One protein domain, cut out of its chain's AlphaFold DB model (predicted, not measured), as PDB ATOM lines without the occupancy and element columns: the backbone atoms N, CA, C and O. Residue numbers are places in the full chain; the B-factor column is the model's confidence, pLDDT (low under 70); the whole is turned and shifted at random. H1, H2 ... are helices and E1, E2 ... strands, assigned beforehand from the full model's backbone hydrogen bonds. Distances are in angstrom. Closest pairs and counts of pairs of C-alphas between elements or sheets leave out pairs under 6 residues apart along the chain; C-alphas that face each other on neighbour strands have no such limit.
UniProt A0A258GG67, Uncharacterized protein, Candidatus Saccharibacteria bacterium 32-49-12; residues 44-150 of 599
ATOM      1  N   GLN A  44      40.982  -5.469  34.584       92.25
ATOM      2  CA  GLN A  44      39.634  -4.921  34.377       92.25
ATOM      3  C   GLN A  44      39.274  -4.807  32.894       92.25
ATOM      4  O   GLN A  44      38.181  -5.220  32.505       92.25
ATOM      5  N   TYR A  45      40.190  -4.297  32.067       93.50
ATOM      6  CA  TYR A  45      40.000  -4.189  30.623       93.50
ATOM      7  C   TYR A  45      39.802  -5.562  29.961       93.50
ATOM      8  O   TYR A  45      38.877  -5.738  29.173       93.50
ATOM      9  N   TYR A  46      40.596  -6.573  30.319       93.81
ATOM     10  CA  TYR A  46      40.450  -7.917  29.746       93.81
ATOM     11  C   TYR A  46      39.185  -8.638  30.220       93.81
ATOM     12  O   TYR A  46      38.538  -9.319  29.429       93.81
ATOM     13  N   ASN A  47      38.781  -8.446  31.479       94.00
ATOM     14  CA  ASN A  47      37.485  -8.929  31.959       94.00
ATOM     15  C   ASN A  47      36.314  -8.236  31.246       94.00
ATOM     16  O   ASN A  47      35.280  -8.862  31.023       94.00
ATOM     17  N   GLN A  48      36.465  -6.961  30.876       94.81
ATOM     18  CA  GLN A  48      35.464  -6.240  30.092       94.81
ATOM     19  C   GLN A  48      35.342  -6.809  28.675       94.81
ATOM     20  O   GLN A  48      34.231  -7.091  28.239       94.81
ATOM     21  N   LEU A  49      36.465  -7.075  28.002       95.00
ATOM     22  CA  LEU A  49      36.464  -7.737  26.692       95.00
ATOM     23  C   LEU A  49      35.816  -9.128  26.745       95.00
ATOM     24  O   LEU A  49      35.051  -9.484  25.852       95.00
ATOM     25  N   ALA A  50      36.076  -9.900  27.804       95.38
ATOM     26  CA  ALA A  50      35.443 -11.201  27.993       95.38
ATOM     27  C   ALA A  50      33.918 -11.072  28.174       95.38
ATOM     28  O   ALA A  50      33.175 -11.871  27.607       95.38
ATOM     29  N   ARG A  51      33.434 -10.053  28.904       94.56
ATOM     30  CA  ARG A  51      31.991  -9.767  29.042       94.56
ATOM     31  C   ARG A  51      31.347  -9.396  27.710       94.56
ATOM     32  O   ARG A  51      30.349 -10.001  27.338       94.56
ATOM     33  N   GLU A  52      31.952  -8.482  26.958       95.00
ATOM     34  CA  GLU A  52      31.452  -8.070  25.637       95.00
ATOM     35  C   GLU A  52      31.420  -9.246  24.647       95.00
ATOM     36  O   GLU A  52      30.494  -9.379  23.847       95.00
ATOM     37  N   ALA A  53      32.391 -10.159  24.735       95.44
ATOM     38  CA  ALA A  53      32.384 -11.390  23.951       95.44
ATOM     39  C   ALA A  53      31.238 -12.330  24.341       95.44
ATOM     40  O   ALA A  53      30.595 -12.911  23.464       95.44
ATOM     41  N   ALA A  54      30.967 -12.467  25.643       94.25
ATOM     42  CA  ALA A  54      29.845 -13.252  26.144       94.25
ATOM     43  C   ALA A  54      28.506 -12.667  25.649       94.25
ATOM     44  O   ALA A  54      27.660 -13.406  25.146       94.25
ATOM     45  N   GLU A  55      28.348 -11.341  25.684       91.88
ATOM     46  CA  GLU A  55      27.178 -10.637  25.142       91.88
ATOM     47  C   GLU A  55      27.028 -10.833  23.626       91.88
ATOM     48  O   GLU A  55      25.927 -11.111  23.141       91.88
ATOM     49  N   ALA A  56      28.123 -10.765  22.862       92.25
ATOM     50  CA  ALA A  56      28.108 -11.045  21.426       92.25
ATOM     51  C   ALA A  56      27.649 -12.485  21.127       92.25
ATOM     52  O   ALA A  56      26.836 -12.711  20.222       92.25
ATOM     53  N   GLY A  57      28.115 -13.458  21.914       91.12
ATOM     54  CA  GLY A  57      27.662 -14.845  21.823       91.12
ATOM     55  C   GLY A  57      26.189 -15.016  22.205       91.12
ATOM     56  O   GLY A  57      25.456 -15.728  21.516       91.12
ATOM     57  N   ALA A  58      25.714 -14.309  23.235       88.31
ATOM     58  CA  ALA A  58      24.304 -14.310  23.620       88.31
ATOM     59  C   ALA A  58      23.416 -13.769  22.490       88.31
ATOM     60  O   ALA A  58      22.418 -14.400  22.142       88.31
ATOM     61  N   ARG A  59      23.817 -12.670  21.836       87.06
ATOM     62  CA  ARG A  59      23.127 -12.143  20.646       87.06
ATOM     63  C   ARG A  59      23.126 -13.136  19.490       87.06
ATOM     64  O   ARG A  59      22.106 -13.296  18.827       87.06
ATOM     65  N   ARG A  60      24.224 -13.864  19.269       86.88
ATOM     66  CA  ARG A  60      24.268 -14.913  18.240       86.88
ATOM     67  C   ARG A  60      23.257 -16.028  18.512       86.88
ATOM     68  O   ARG A  60      22.562 -16.447  17.587       86.88
ATOM     69  N   ILE A  61      23.171 -16.505  19.753       83.88
ATOM     70  CA  ILE A  61      22.197 -17.535  20.148       83.88
ATOM     71  C   ILE A  61      20.768 -17.010  20.025       83.88
ATOM     72  O   ILE A  61      19.897 -17.730  19.541       83.88
ATOM     73  N   GLU A  62      20.529 -15.760  20.415       80.25
ATOM     74  CA  GLU A  62      19.235 -15.104  20.260       80.25
ATOM     75  C   GLU A  62      18.770 -15.110  18.796       80.25
ATOM     76  O   GLU A  62      17.640 -15.509  18.512       80.25
ATOM     77  N   GLU A  63      19.650 -14.754  17.857       78.25
ATOM     78  CA  GLU A  63      19.363 -14.810  16.419       78.25
ATOM     79  C   GLU A  63      19.086 -16.241  15.936       78.25
ATOM     80  O   GLU A  63      18.148 -16.472  15.174       78.25
ATOM     81  N   CYS A  64      19.821 -17.233  16.443       77.88
ATOM     82  CA  CYS A  64      19.539 -18.640  16.153       77.88
ATOM     83  C   CYS A  64      18.175 -19.101  16.688       77.88
ATOM     84  O   CYS A  64      17.485 -19.903  16.058       77.88
ATOM     85  N   TRP A  65      17.745 -18.586  17.840       74.69
ATOM     86  CA  TRP A  65      16.392 -18.811  18.339       74.69
ATOM     87  C   TRP A  65      15.327 -18.046  17.554       74.69
ATOM     88  O   TRP A  65      14.159 -18.450  17.618       74.69
ATOM     89  N   LYS A  66      15.680 -16.956  16.861       65.81
ATOM     90  CA  LYS A  66      14.762 -16.195  16.000       65.81
ATOM     91  C   LYS A  66      14.509 -16.880  14.664       65.81
ATOM     92  O   LYS A  66      13.357 -16.990  14.259       65.81
ATOM     93  N   SER A  67      15.538 -17.462  14.055       63.56
ATOM     94  CA  SER A  67      15.450 -18.130  12.748       63.56
ATOM     95  C   SER A  67      14.649 -19.442  12.738       63.56
ATOM     96  O   SER A  67      14.622 -20.139  11.725       63.56
ATOM     97  N   GLY A  68      14.040 -19.839  13.864       55.59
ATOM     98  CA  GLY A  68      13.291 -21.096  13.989       55.59
ATOM     99  C   GLY A  68      14.153 -22.347  13.800       55.59
ATOM    100  O   GLY A  68      13.623 -23.448  13.688       55.59
ATOM    101  N   SER A  69      15.478 -22.184  13.755       54.53
ATOM    102  CA  SER A  69      16.421 -23.286  13.685       54.53
ATOM    103  C   SER A  69      16.383 -24.000  15.030       54.53
ATOM    104  O   SER A  69      16.681 -23.395  16.062       54.53
ATOM    105  N   ASP A  70      15.972 -25.267  15.039       52.03
ATOM    106  CA  ASP A  70      16.122 -26.113  16.219       52.03
ATOM    107  C   ASP A  70      17.616 -26.194  16.538       52.03
ATOM    108  O   ASP A  70      18.366 -26.954  15.924       52.03
ATOM    109  N   ILE A  71      18.073 -25.362  17.477       53.06
ATOM    110  CA  ILE A  71      19.370 -25.556  18.110       53.06
ATOM    111  C   ILE A  71      19.251 -26.896  18.830       53.06
ATOM    112  O   ILE A  71      18.637 -26.984  19.895       53.06
ATOM    113  N   LEU A  72      19.787 -27.956  18.223       52.06
ATOM    114  CA  LEU A  72      19.955 -29.232  18.903       52.06
ATOM    115  C   LEU A  72      20.799 -28.968  20.154       52.06
ATOM    116  O   LEU A  72      21.884 -28.394  20.085       52.06
ATOM    117  N   THR A  73      20.259 -29.371  21.301       54.41
ATOM    118  CA  THR A  73      20.655 -29.020  22.677       54.41
ATOM    119  C   THR A  73      22.068 -29.453  23.094       54.41
ATOM    120  O   THR A  73      22.447 -29.332  24.256       54.41
ATOM    121  N   THR A  74      22.886 -29.952  22.170       58.00
ATOM    122  CA  THR A  74      24.245 -30.437  22.432       58.00
ATOM    123  C   THR A  74      25.329 -29.675  21.683       58.00
ATOM    124  O   THR A  74      26.501 -29.824  22.029       58.00
ATOM    125  N   ALA A  75      24.971 -28.855  20.694       75.00
ATOM    126  CA  ALA A  75      25.937 -28.206  19.824       75.00
ATOM    127  C   ALA A  75      26.476 -26.901  20.438       75.00
ATOM    128  O   ALA A  75      25.715 -26.081  20.953       75.00
ATOM    129  N   THR A  76      27.795 -26.714  20.379       87.12
ATOM    130  CA  THR A  76      28.454 -25.490  20.848       87.12
ATOM    131  C   THR A  76      28.419 -24.431  19.754       87.12
ATOM    132  O   THR A  76      28.891 -24.669  18.642       87.12
ATOM    133  N   ILE A  77      27.895 -23.254  20.086       89.44
ATOM    134  CA  ILE A  77      27.865 -22.086  19.212       89.44
ATOM    135  C   ILE A  77      29.087 -21.211  19.501       89.44
ATOM    136  O   ILE A  77      29.256 -20.686  20.599       89.44
ATOM    137  N   THR A  78      29.928 -21.059  18.492       92.50
ATOM    138  CA  THR A  78      31.129 -20.214  18.437       92.50
ATOM    139  C   THR A  78      31.036 -19.264  17.234       92.50
ATOM    140  O   THR A  78      30.191 -19.497  16.352       92.50
ATOM    141  N   PRO A  79      31.908 -18.240  17.120       93.31
ATOM    142  CA  PRO A  79      31.970 -17.388  15.930       93.31
ATOM    143  C   PRO A  79      32.095 -18.167  14.611       93.31
ATOM    144  O   PRO A  79      31.535 -17.750  13.599       93.31
ATOM    145  N   ARG A  80      32.746 -19.340  14.617       92.94
ATOM    146  CA  ARG A  80      32.910 -20.176  13.418       92.94
ATOM    147  C   ARG A  80      31.703 -21.066  13.100       92.94
ATOM    148  O   ARG A  80      31.697 -21.722  12.068       92.94
ATOM    149  N   THR A  81      30.672 -21.143  13.932       89.00
ATOM    150  CA  THR A  81      29.578 -22.118  13.725       89.00
ATOM    151  C   THR A  81      28.259 -21.498  13.265       89.00
ATOM    152  O   THR A  81      27.946 -20.329  13.516       89.00
ATOM    153  N   ASN A  82      27.444 -22.304  12.583       86.12
ATOM    154  CA  ASN A  82      26.032 -21.996  12.352       86.12
ATOM    155  C   ASN A  82      25.164 -22.382  13.572       86.12
ATOM    156  O   ASN A  82      25.660 -22.898  14.570       86.12
ATOM    157  N   CYS A  83      23.847 -22.178  13.480       80.50
ATOM    158  CA  CYS A  83      22.903 -22.467  14.567       80.50
ATOM    159  C   CYS A  83      22.730 -23.960  14.904       80.50
ATOM    160  O   CYS A  83      22.111 -24.281  15.914       80.50
ATOM    161  N   SER A  84      23.284 -24.870  14.092       80.12
ATOM    162  CA  SER A  84      23.374 -26.306  14.389       80.12
ATOM    163  C   SER A  84      24.745 -26.715  14.949       80.12
ATOM    164  O   SER A  84      25.002 -27.905  15.111       80.12
ATOM    165  N   GLY A  85      25.643 -25.755  15.205       82.38
ATOM    166  CA  GLY A  85      27.028 -25.986  15.634       82.38
ATOM    167  C   GLY A  85      27.937 -26.581  14.556       82.38
ATOM    168  O   GLY A  85      29.033 -27.048  14.853       82.38
ATOM    169  N   THR A  86      27.509 -26.576  13.294       87.31
ATOM    170  CA  THR A  86      28.346 -26.987  12.164       87.31
ATOM    171  C   THR A  86      29.368 -25.894  11.866       87.31
ATOM    172  O   THR A  86      29.015 -24.718  11.767       87.31
ATOM    173  N   SER A  87      30.632 -26.286  11.710       87.69
ATOM    174  CA  SER A  87      31.732 -25.371  11.391       87.69
ATOM    175  C   SER A  87      31.567 -24.753   9.999       87.69
ATOM    176  O   SER A  87      31.341 -25.456   9.014       87.69
ATOM    177  N   LEU A  88      31.706 -23.435   9.920       88.38
ATOM    178  CA  LEU A  88      31.718 -22.641   8.700       88.38
ATOM    179  C   LEU A  88      33.180 -22.392   8.318       88.38
ATOM    180  O   LEU A  88      33.870 -21.588   8.942       88.38
ATOM    181  N   SER A  89      33.663 -23.085   7.286       81.00
ATOM    182  CA  SER A  89      35.077 -23.079   6.870       81.00
ATOM    183  C   SER A  89      35.631 -21.702   6.479       81.00
ATOM    184  O   SER A  89      36.844 -21.519   6.451       81.00
ATOM    185  N   THR A  90      34.762 -20.733   6.194       83.62
ATOM    186  CA  THR A  90      35.117 -19.365   5.796       83.62
ATOM    187  C   THR A  90      35.124 -18.362   6.955       83.62
ATOM    188  O   THR A  90      35.488 -17.207   6.747       83.62
ATOM    189  N   GLN A  91      34.730 -18.770   8.168       84.81
ATOM    190  CA  GLN A  91      34.627 -17.897   9.343       84.81
ATOM    191  C   GLN A  91      35.806 -18.094  10.312       84.81
ATOM    192  O   GLN A  91      36.306 -19.202  10.544       84.81
ATOM    193  N   VAL A  92      36.251 -16.989  10.909       89.75
ATOM    194  CA  VAL A  92      37.238 -16.997  11.996       89.75
ATOM    195  C   VAL A  92      36.562 -17.325  13.328       89.75
ATOM    196  O   VAL A  92      35.379 -17.068  13.504       89.75
ATOM    197  N   ASP A  93      37.311 -17.901  14.269       88.62
ATOM    198  CA  ASP A  93      36.772 -18.359  15.561       88.62
ATOM    199  C   ASP A  93      37.014 -17.358  16.702       88.62
ATOM    200  O   ASP A  93      37.229 -17.721  17.857       88.62
ATOM    201  N   TYR A  94      37.065 -16.074  16.359       91.25
ATOM    202  CA  TYR A  94      37.258 -14.978  17.299       91.25
ATOM    203  C   TYR A  94      36.341 -13.813  16.937       91.25
ATOM    204  O   TYR A  94      36.044 -13.580  15.767       91.25
ATOM    205  N   VAL A  95      35.920 -13.066  17.954       91.25
ATOM    206  CA  VAL A  95      35.208 -11.788  17.810       91.25
ATOM    207  C   VAL A  95      36.210 -10.657  17.586       91.25
ATOM    208  O   VAL A  95      35.973  -9.759  16.785       91.25
ATOM    209  N   MET A  96      37.362 -10.724  18.260       91.81
ATOM    210  CA  MET A  96      38.443  -9.750  18.123       91.81
ATOM    211  C   MET A  96      39.800 -10.445  18.221       91.81
ATOM    212  O   MET A  96      40.011 -11.290  19.090       91.81
ATOM    213  N   SER A  97      40.740 -10.045  17.369       90.44
ATOM    214  CA  SER A  97      42.152 -10.413  17.468       90.44
ATOM    215  C   SER A  97      42.995  -9.150  17.304       90.44
ATOM    216  O   SER A  97      42.882  -8.465  16.289       90.44
ATOM    217  N   SER A  98      43.787  -8.797  18.319       87.00
ATOM    218  CA  SER A  98      44.632  -7.598  18.321       87.00
ATOM    219  C   SER A  98      45.919  -7.844  19.105       87.00
ATOM    220  O   SER A  98      45.913  -7.978  20.331       87.00
ATOM    221  N   GLY A  99      47.043  -7.922  18.389       86.25
ATOM    222  CA  GLY A  99      48.346  -8.238  18.973       86.25
ATOM    223  C   GLY A  99      48.317  -9.577  19.731       86.25
ATOM    224  O   GLY A  99      47.968 -10.592  19.133       86.25
ATOM    225  N   PRO A 100      48.667  -9.610  21.032       86.62
ATOM    226  CA  PRO A 100      48.622 -10.835  21.828       86.62
ATOM    227  C   PRO A 100      47.201 -11.221  22.268       86.62
ATOM    228  O   PRO A 100      47.023 -12.290  22.842       86.62
ATOM    229  N   LEU A 101      46.194 -10.368  22.061       89.69
ATOM    230  CA  LEU A 101      44.837 -10.601  22.550       89.69
ATOM    231  C   LEU A 101      43.991 -11.297  21.493       89.69
ATOM    232  O   LEU A 101      43.820 -10.784  20.389       89.69
ATOM    233  N   VAL A 102      43.385 -12.417  21.869       93.06
ATOM    234  CA  VAL A 102      42.351 -13.089  21.081       93.06
ATOM    235  C   VAL A 102      41.117 -13.238  21.953       93.06
ATOM    236  O   VAL A 102      41.183 -13.823  23.028       93.06
ATOM    237  N   THR A 103      39.995 -12.696  21.501       95.00
ATOM    238  CA  THR A 103      38.722 -12.716  22.220       95.00
ATOM    239  C   THR A 103      37.692 -13.502  21.425       95.00
ATOM    240  O   THR A 103      37.497 -13.250  20.237       95.00
ATOM    241  N   THR A 104      37.038 -14.459  22.069       95.56
ATOM    242  CA  THR A 104      36.048 -15.357  21.468       95.56
ATOM    243  C   THR A 104      34.917 -15.659  22.452       95.56
ATOM    244  O   THR A 104      34.957 -15.217  23.600       95.56
ATOM    245  N   TYR A 105      33.910 -16.406  22.015       95.00
ATOM    246  CA  TYR A 105      32.866 -16.937  22.880       95.00
ATOM    247  C   TYR A 105      32.565 -18.393  22.545       95.00
ATOM    248  O   TYR A 105      32.786 -18.866  21.430       95.00
ATOM    249  N   SER A 106      31.997 -19.081  23.521       92.69
ATOM    250  CA  SER A 106      31.435 -20.412  23.379       92.69
ATOM    251  C   SER A 106      30.108 -20.439  24.119       92.69
ATOM    252  O   SER A 106      30.050 -20.119  25.305       92.69
ATOM    253  N   GLY A 107      29.033 -20.775  23.419       89.94
ATOM    254  CA  GLY A 107      27.695 -20.818  23.985       89.94
ATOM    255  C   GLY A 107      27.029 -22.171  23.790       89.94
ATOM    256  O   GLY A 107      27.163 -22.794  22.738       89.94
ATOM    257  N   LYS A 108      26.301 -22.635  24.804       86.00
ATOM    258  CA  LYS A 108      25.594 -23.918  24.778       86.00
ATOM    259  C   LYS A 108      24.204 -23.779  25.382       86.00
ATOM    260  O   LYS A 108      24.031 -23.184  26.443       86.00
ATOM    261  N   VAL A 109      23.211 -24.376  24.727       77.44
ATOM    262  CA  VAL A 109      21.862 -24.523  25.290       77.44
ATOM    263  C   VAL A 109      21.909 -25.609  26.366       77.44
ATOM    264  O   VAL A 109      22.298 -26.737  26.084       77.44
ATOM    265  N   VAL A 110      21.565 -25.255  27.602       72.06
ATOM    266  CA  VAL A 110      21.722 -26.119  28.783       72.06
ATOM    267  C   VAL A 110      20.415 -26.775  29.216       72.06
ATOM    268  O   VAL A 110      20.458 -27.948  29.560       72.06
ATOM    269  N   ASN A 111      19.266 -26.095  29.108       65.94
ATOM    270  CA  ASN A 111      17.956 -26.665  29.448       65.94
ATOM    271  C   ASN A 111      16.898 -26.355  28.380       65.94
ATOM    272  O   ASN A 111      16.832 -25.241  27.850       65.94
ATOM    273  N   ARG A 112      16.039 -27.350  28.131       60.69
ATOM    274  CA  ARG A 112      14.721 -27.204  27.505       60.69
ATOM    275  C   ARG A 112      13.712 -27.729  28.518       60.69
ATOM    276  O   ARG A 112      13.556 -28.942  28.641       60.69
ATOM    277  N   GLU A 113      13.108 -26.835  29.286       57.47
ATOM    278  CA  GLU A 113      12.034 -27.238  30.192       57.47
ATOM    279  C   GLU A 113      10.748 -27.473  29.384       57.47
ATOM    280  O   GLU A 113      10.599 -27.002  28.250       57.47
ATOM    281  N   ALA A 114       9.844 -28.294  29.923       52.09
ATOM    282  CA  ALA A 114       8.636 -28.750  29.226       52.09
ATOM    283  C   ALA A 114       7.598 -27.634  28.984       52.09
ATOM    284  O   ALA A 114       6.575 -27.862  28.346       52.09
ATOM    285  N   ASP A 115       7.852 -26.438  29.497       52.56
ATOM    286  CA  ASP A 115       6.999 -25.250  29.476       52.56
ATOM    287  C   ASP A 115       7.413 -24.209  28.419       52.56
ATOM    288  O   ASP A 115       6.700 -23.230  28.210       52.56
ATOM    289  N   GLY A 116       8.511 -24.451  27.692       55.50
ATOM    290  CA  GLY A 116       8.985 -23.575  26.621       55.50
ATOM    291  C   GLY A 116      10.120 -22.653  27.052       55.50
ATOM    292  O   GLY A 116      10.633 -21.901  26.215       55.50
ATOM    293  N   HIS A 117      10.557 -22.742  28.314       68.12
ATOM    294  CA  HIS A 117      11.765 -22.090  28.791       68.12
ATOM    295  C   HIS A 117      13.004 -22.728  28.147       68.12
ATOM    296  O   HIS A 117      13.259 -23.936  28.229       68.12
ATOM    297  N   ARG A 118      13.797 -21.893  27.477       74.62
ATOM    298  CA  ARG A 118      15.100 -22.248  26.911       74.62
ATOM    299  C   ARG A 118      16.169 -21.465  27.642       74.62
ATOM    300  O   ARG A 118      16.090 -20.241  27.706       74.62
ATOM    301  N   ARG A 119      17.199 -22.156  28.121       80.38
ATOM    302  CA  ARG A 119      18.348 -21.531  28.776       80.38
ATOM    303  C   ARG A 119      19.619 -21.823  27.999       80.38
ATOM    304  O   ARG A 119      19.890 -22.981  27.678       80.38
ATOM    305  N   ALA A 120      20.406 -20.794  27.721       84.75
ATOM    306  CA  ALA A 120      21.746 -20.916  27.170       84.75
ATOM    307  C   ALA A 120      22.764 -20.281  28.115       84.75
ATOM    308  O   ALA A 120      22.538 -19.197  28.648       84.75
ATOM    309  N   LEU A 121      23.881 -20.974  28.305       89.25
ATOM    310  CA  LEU A 121      25.057 -20.449  28.981       89.25
ATOM    311  C   LEU A 121      26.050 -20.019  27.909       89.25
ATOM    312  O   LEU A 121      26.360 -20.809  27.012       89.25
ATOM    313  N   VAL A 122      26.534 -18.785  27.992       92.75
ATOM    314  CA  VAL A 122      27.547 -18.258  27.078       92.75
ATOM    315  C   VAL A 122      28.754 -17.808  27.872       92.75
ATOM    316  O   VAL A 122      28.647 -16.950  28.743       92.75
ATOM    317  N   THR A 123      29.909 -18.365  27.531       95.19
ATOM    318  CA  THR A 123      31.198 -18.010  28.112       95.19
ATOM    319  C   THR A 123      31.993 -17.212  27.085       95.19
ATOM    320  O   THR A 123      32.374 -17.735  26.035       95.19
ATOM    321  N   GLY A 124      32.250 -15.942  27.377       96.00
ATOM    322  CA  GLY A 124      33.217 -15.124  26.657       96.00
ATOM    323  C   GLY A 124      34.619 -15.348  27.213       96.00
ATOM    324  O   GLY A 124      34.802 -15.461  28.425       96.00
ATOM    325  N   ILE A 125      35.607 -15.445  26.327       95.56
ATOM    326  CA  ILE A 125      36.994 -15.771  26.665       95.56
ATOM    327  C   ILE A 125      37.917 -14.766  25.983       95.56
ATOM    328  O   ILE A 125      37.947 -14.683  24.756       95.56
ATOM    329  N   THR A 126      38.727 -14.060  26.767       95.50
ATOM    330  CA  THR A 126      39.842 -13.243  26.275       95.50
ATOM    331  C   THR A 126      41.158 -13.904  26.661       95.50
ATOM    332  O   THR A 126      41.516 -13.995  27.833       95.50
ATOM    333  N   ASN A 127      41.890 -14.363  25.655       93.12
ATOM    334  CA  ASN A 127      43.188 -15.011  25.764       93.12
ATOM    335  C   ASN A 127      44.309 -14.007  25.513       93.12
ATOM    336  O   ASN A 127      44.313 -13.319  24.493       93.12
ATOM    337  N   LEU A 128      45.282 -13.962  26.422       90.94
ATOM    338  CA  LEU A 128      46.551 -13.272  26.228       90.94
ATOM    339  C   LEU A 128      47.606 -14.295  25.792       90.94
ATOM    340  O   LEU A 128      48.087 -15.089  26.600       90.94
ATOM    341  N   ASN A 129      47.962 -14.281  24.514       86.50
ATOM    342  CA  ASN A 129      48.886 -15.220  23.894       86.50
ATOM    343  C   ASN A 129      50.334 -14.718  23.944       86.50
ATOM    344  O   ASN A 129      50.607 -13.521  23.845       86.50
ATOM    345  N   GLY A 130      51.274 -15.657  24.068       78.38
ATOM    346  CA  GLY A 130      52.705 -15.382  23.931       78.38
ATOM    347  C   GLY A 130      53.157 -15.256  22.476       78.38
ATOM    348  O   GLY A 130      52.435 -15.623  21.550       78.38
ATOM    349  N   ALA A 131      54.393 -14.791  22.277       68.94
ATOM    350  CA  ALA A 131      54.979 -14.549  20.954       68.94
ATOM    351  C   ALA A 131      55.098 -15.804  20.057       68.94
ATOM    352  O   ALA A 131      55.200 -15.665  18.843       68.94
ATOM    353  N   SER A 132      55.069 -17.014  20.630       59.62
ATOM    354  CA  SER A 132      55.190 -18.295  19.912       59.62
ATOM    355  C   SER A 132      53.854 -18.964  19.544       59.62
ATOM    356  O   SER A 132      53.869 -20.046  18.969       59.62
ATOM    357  N   GLY A 133      52.716 -18.321  19.838       61.53
ATOM    358  CA  GLY A 133      51.415 -18.566  19.199       61.53
ATOM    359  C   GLY A 133      50.852 -19.994  19.250       61.53
ATOM    360  O   GLY A 133      51.044 -20.772  18.322       61.53
ATOM    361  N   SER A 134      50.075 -20.310  20.293       58.94
ATOM    362  CA  SER A 134      48.910 -21.233  20.245       58.94
ATOM    363  C   SER A 134      48.288 -21.435  21.632       58.94
ATOM    364  O   SER A 134      47.072 -21.572  21.735       58.94
ATOM    365  N   THR A 135      49.098 -21.376  22.693       74.12
ATOM    366  CA  THR A 135      48.631 -21.539  24.079       74.12
ATOM    367  C   THR A 135      48.564 -20.189  24.804       74.12
ATOM    368  O   THR A 135      49.566 -19.462  24.818       74.12
ATOM    369  N   PRO A 136      47.420 -19.831  25.415       82.50
ATOM    370  CA  PRO A 136      47.304 -18.604  26.192       82.50
ATOM    371  C   PRO A 136      48.180 -18.643  27.447       82.50
ATOM    372  O   PRO A 136      48.234 -19.644  28.156       82.50
ATOM    373  N   ILE A 137      48.841 -17.521  27.737       87.12
ATOM    374  CA  ILE A 137      49.582 -17.292  28.985       87.12
ATOM    375  C   ILE A 137      48.598 -17.026  30.130       87.12
ATOM    376  O   ILE A 137      48.822 -17.442  31.264       87.12
ATOM    377  N   LYS A 138      47.507 -16.314  29.834       90.25
ATOM    378  CA  LYS A 138      46.420 -16.030  30.775       90.25
ATOM    379  C   LYS A 138      45.107 -15.917  30.007       90.25
ATOM    380  O   LYS A 138      45.080 -15.347  28.915       90.25
ATOM    381  N   SER A 139      44.038 -16.435  30.598       92.75
ATOM    382  CA  SER A 139      42.682 -16.362  30.060       92.75
ATOM    383  C   SER A 139      41.782 -15.640  31.050       92.75
ATOM    384  O   SER A 139      41.842 -15.895  32.252       92.75
ATOM    385  N   TYR A 140      40.956 -14.739  30.534       94.69
ATOM    386  CA  TYR A 140      39.905 -14.055  31.275       94.69
ATOM    387  C   TYR A 140      38.574 -14.556  30.748       94.69
ATOM    388  O   TYR A 140      38.386 -14.639  29.534       94.69
ATOM    389  N   THR A 141      37.671 -14.905  31.653       95.50
ATOM    390  CA  THR A 141      36.385 -15.500  31.306       95.50
ATOM    391  C   THR A 141      35.259 -14.718  31.947       95.50
ATOM    392  O   THR A 141      35.344 -14.365  33.123       95.50
ATOM    393  N   ALA A 142      34.193 -14.495  31.195       95.12
ATOM    394  CA  ALA A 142      32.942 -13.979  31.718       95.12
ATOM    395  C   ALA A 142      31.795 -14.851  31.218       95.12
ATOM    396  O   ALA A 142      31.812 -15.306  30.075       95.12
ATOM    397  N   GLU A 143      30.807 -15.073  32.073       93.12
ATOM    398  CA  GLU A 143      29.615 -15.837  31.728       93.12
ATOM    399  C   GLU A 143      28.404 -14.911  31.689       93.12
ATOM    400  O   GLU A 143      28.277 -14.007  32.512       93.12
ATOM    401  N   THR A 144      27.516 -15.153  30.732       91.00
ATOM    402  CA  THR A 144      26.164 -14.594  30.708       91.00
ATOM    403  C   THR A 144      25.172 -15.717  30.462       91.00
ATOM    404  O   THR A 144      25.474 -16.707  29.779       91.00
ATOM    405  N   VAL A 145      23.983 -15.577  31.041       86.69
ATOM    406  CA  VAL A 145      22.897 -16.530  30.852       86.69
ATOM    407  C   VAL A 145      21.810 -15.860  30.031       86.69
ATOM    408  O   VAL A 145      21.311 -14.787  30.366       86.69
ATOM    409  N   LEU A 146      21.415 -16.535  28.958       81.06
ATOM    410  CA  LEU A 146      20.274 -16.138  28.155       81.06
ATOM    411  C   LEU A 146      19.111 -17.076  28.456       81.06
ATOM    412  O   LEU A 146      19.219 -18.288  28.248       81.06
ATOM    413  N   GLU A 147      17.986 -16.517  28.889       76.81
ATOM    414  CA  GLU A 147      16.741 -17.261  29.030       76.81
ATOM    415  C   GLU A 147      15.707 -16.731  28.042       76.81
ATOM    416  O   GLU A 147      15.383 -15.544  28.002       76.81
ATOM    417  N   LYS A 148      15.164 -17.627  27.224       70.69
ATOM    418  CA  LYS A 148      13.991 -17.354  26.402       70.69
ATOM    419  C   LYS A 148      12.827 -18.090  27.017       70.69
ATOM    420  O   LYS A 148      12.783 -19.317  26.983       70.69
ATOM    421  N   THR A 149      11.881 -17.318  27.520       65.69
ATOM    422  CA  THR A 149      10.573 -17.834  27.882       65.69
ATOM    423  C   THR A 149       9.626 -17.504  26.752       65.69
ATOM    424  O   THR A 149       9.418 -16.349  26.376       65.69
ATOM    425  N   LEU A 150       9.067 -18.537  26.157       62.50
ATOM    426  CA  LEU A 150       7.945 -18.362  25.265       62.50
ATOM    427  C   LEU A 150       6.724 -18.171  26.166       62.50
ATOM    428  O   LEU A 150       6.099 -19.117  26.631       62.50
TER     429      LEU A 150
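Overview. This is residues 44 to 150 of the 599 residues of an uncharacterized protein of Candidatus Saccharibacteria bacterium 32-49-12 (UniProt A0A258GG67). What shape? A twisted sheet, long E2, E3, E4 and short E1, curls round long helix H1. Which parts? The 107 printed residues hold H1, a meander of antiparallel neighbours, E1 E2 E3 E4. Mixed in class, it is compact: radius of gyration of the C-alphas 14.5 A, spans 49 by 31 by 18 A.

Along the chain. Which strands? E1 is residues 96 to 98, E2 101 to 112, E3 117 to 129 and E4 136 to 149, ending at C-alpha (10.573, -17.834, 27.882). Which helix? H1, residues 44 to 66, spans 32.9 A from C-alpha 44 at (39.634, -4.921, 34.377).

Arrangement. Which pairs? Hairpin E2 and E3 has N 104 and O 125 within hydrogen-bond range, 2.8 A. And H1? It is on the sheet; C-alphas of Ala 54 and Gly 124 come closest, 3.9 A. Every O i to N i+4 pair is within range.

Size, cuts and confidence. Any cut? The printed part has none; link H1 to E1 is long. Low confidence? In the printed part 22 residues have pLDDT under 70, among them residues 66 to 74.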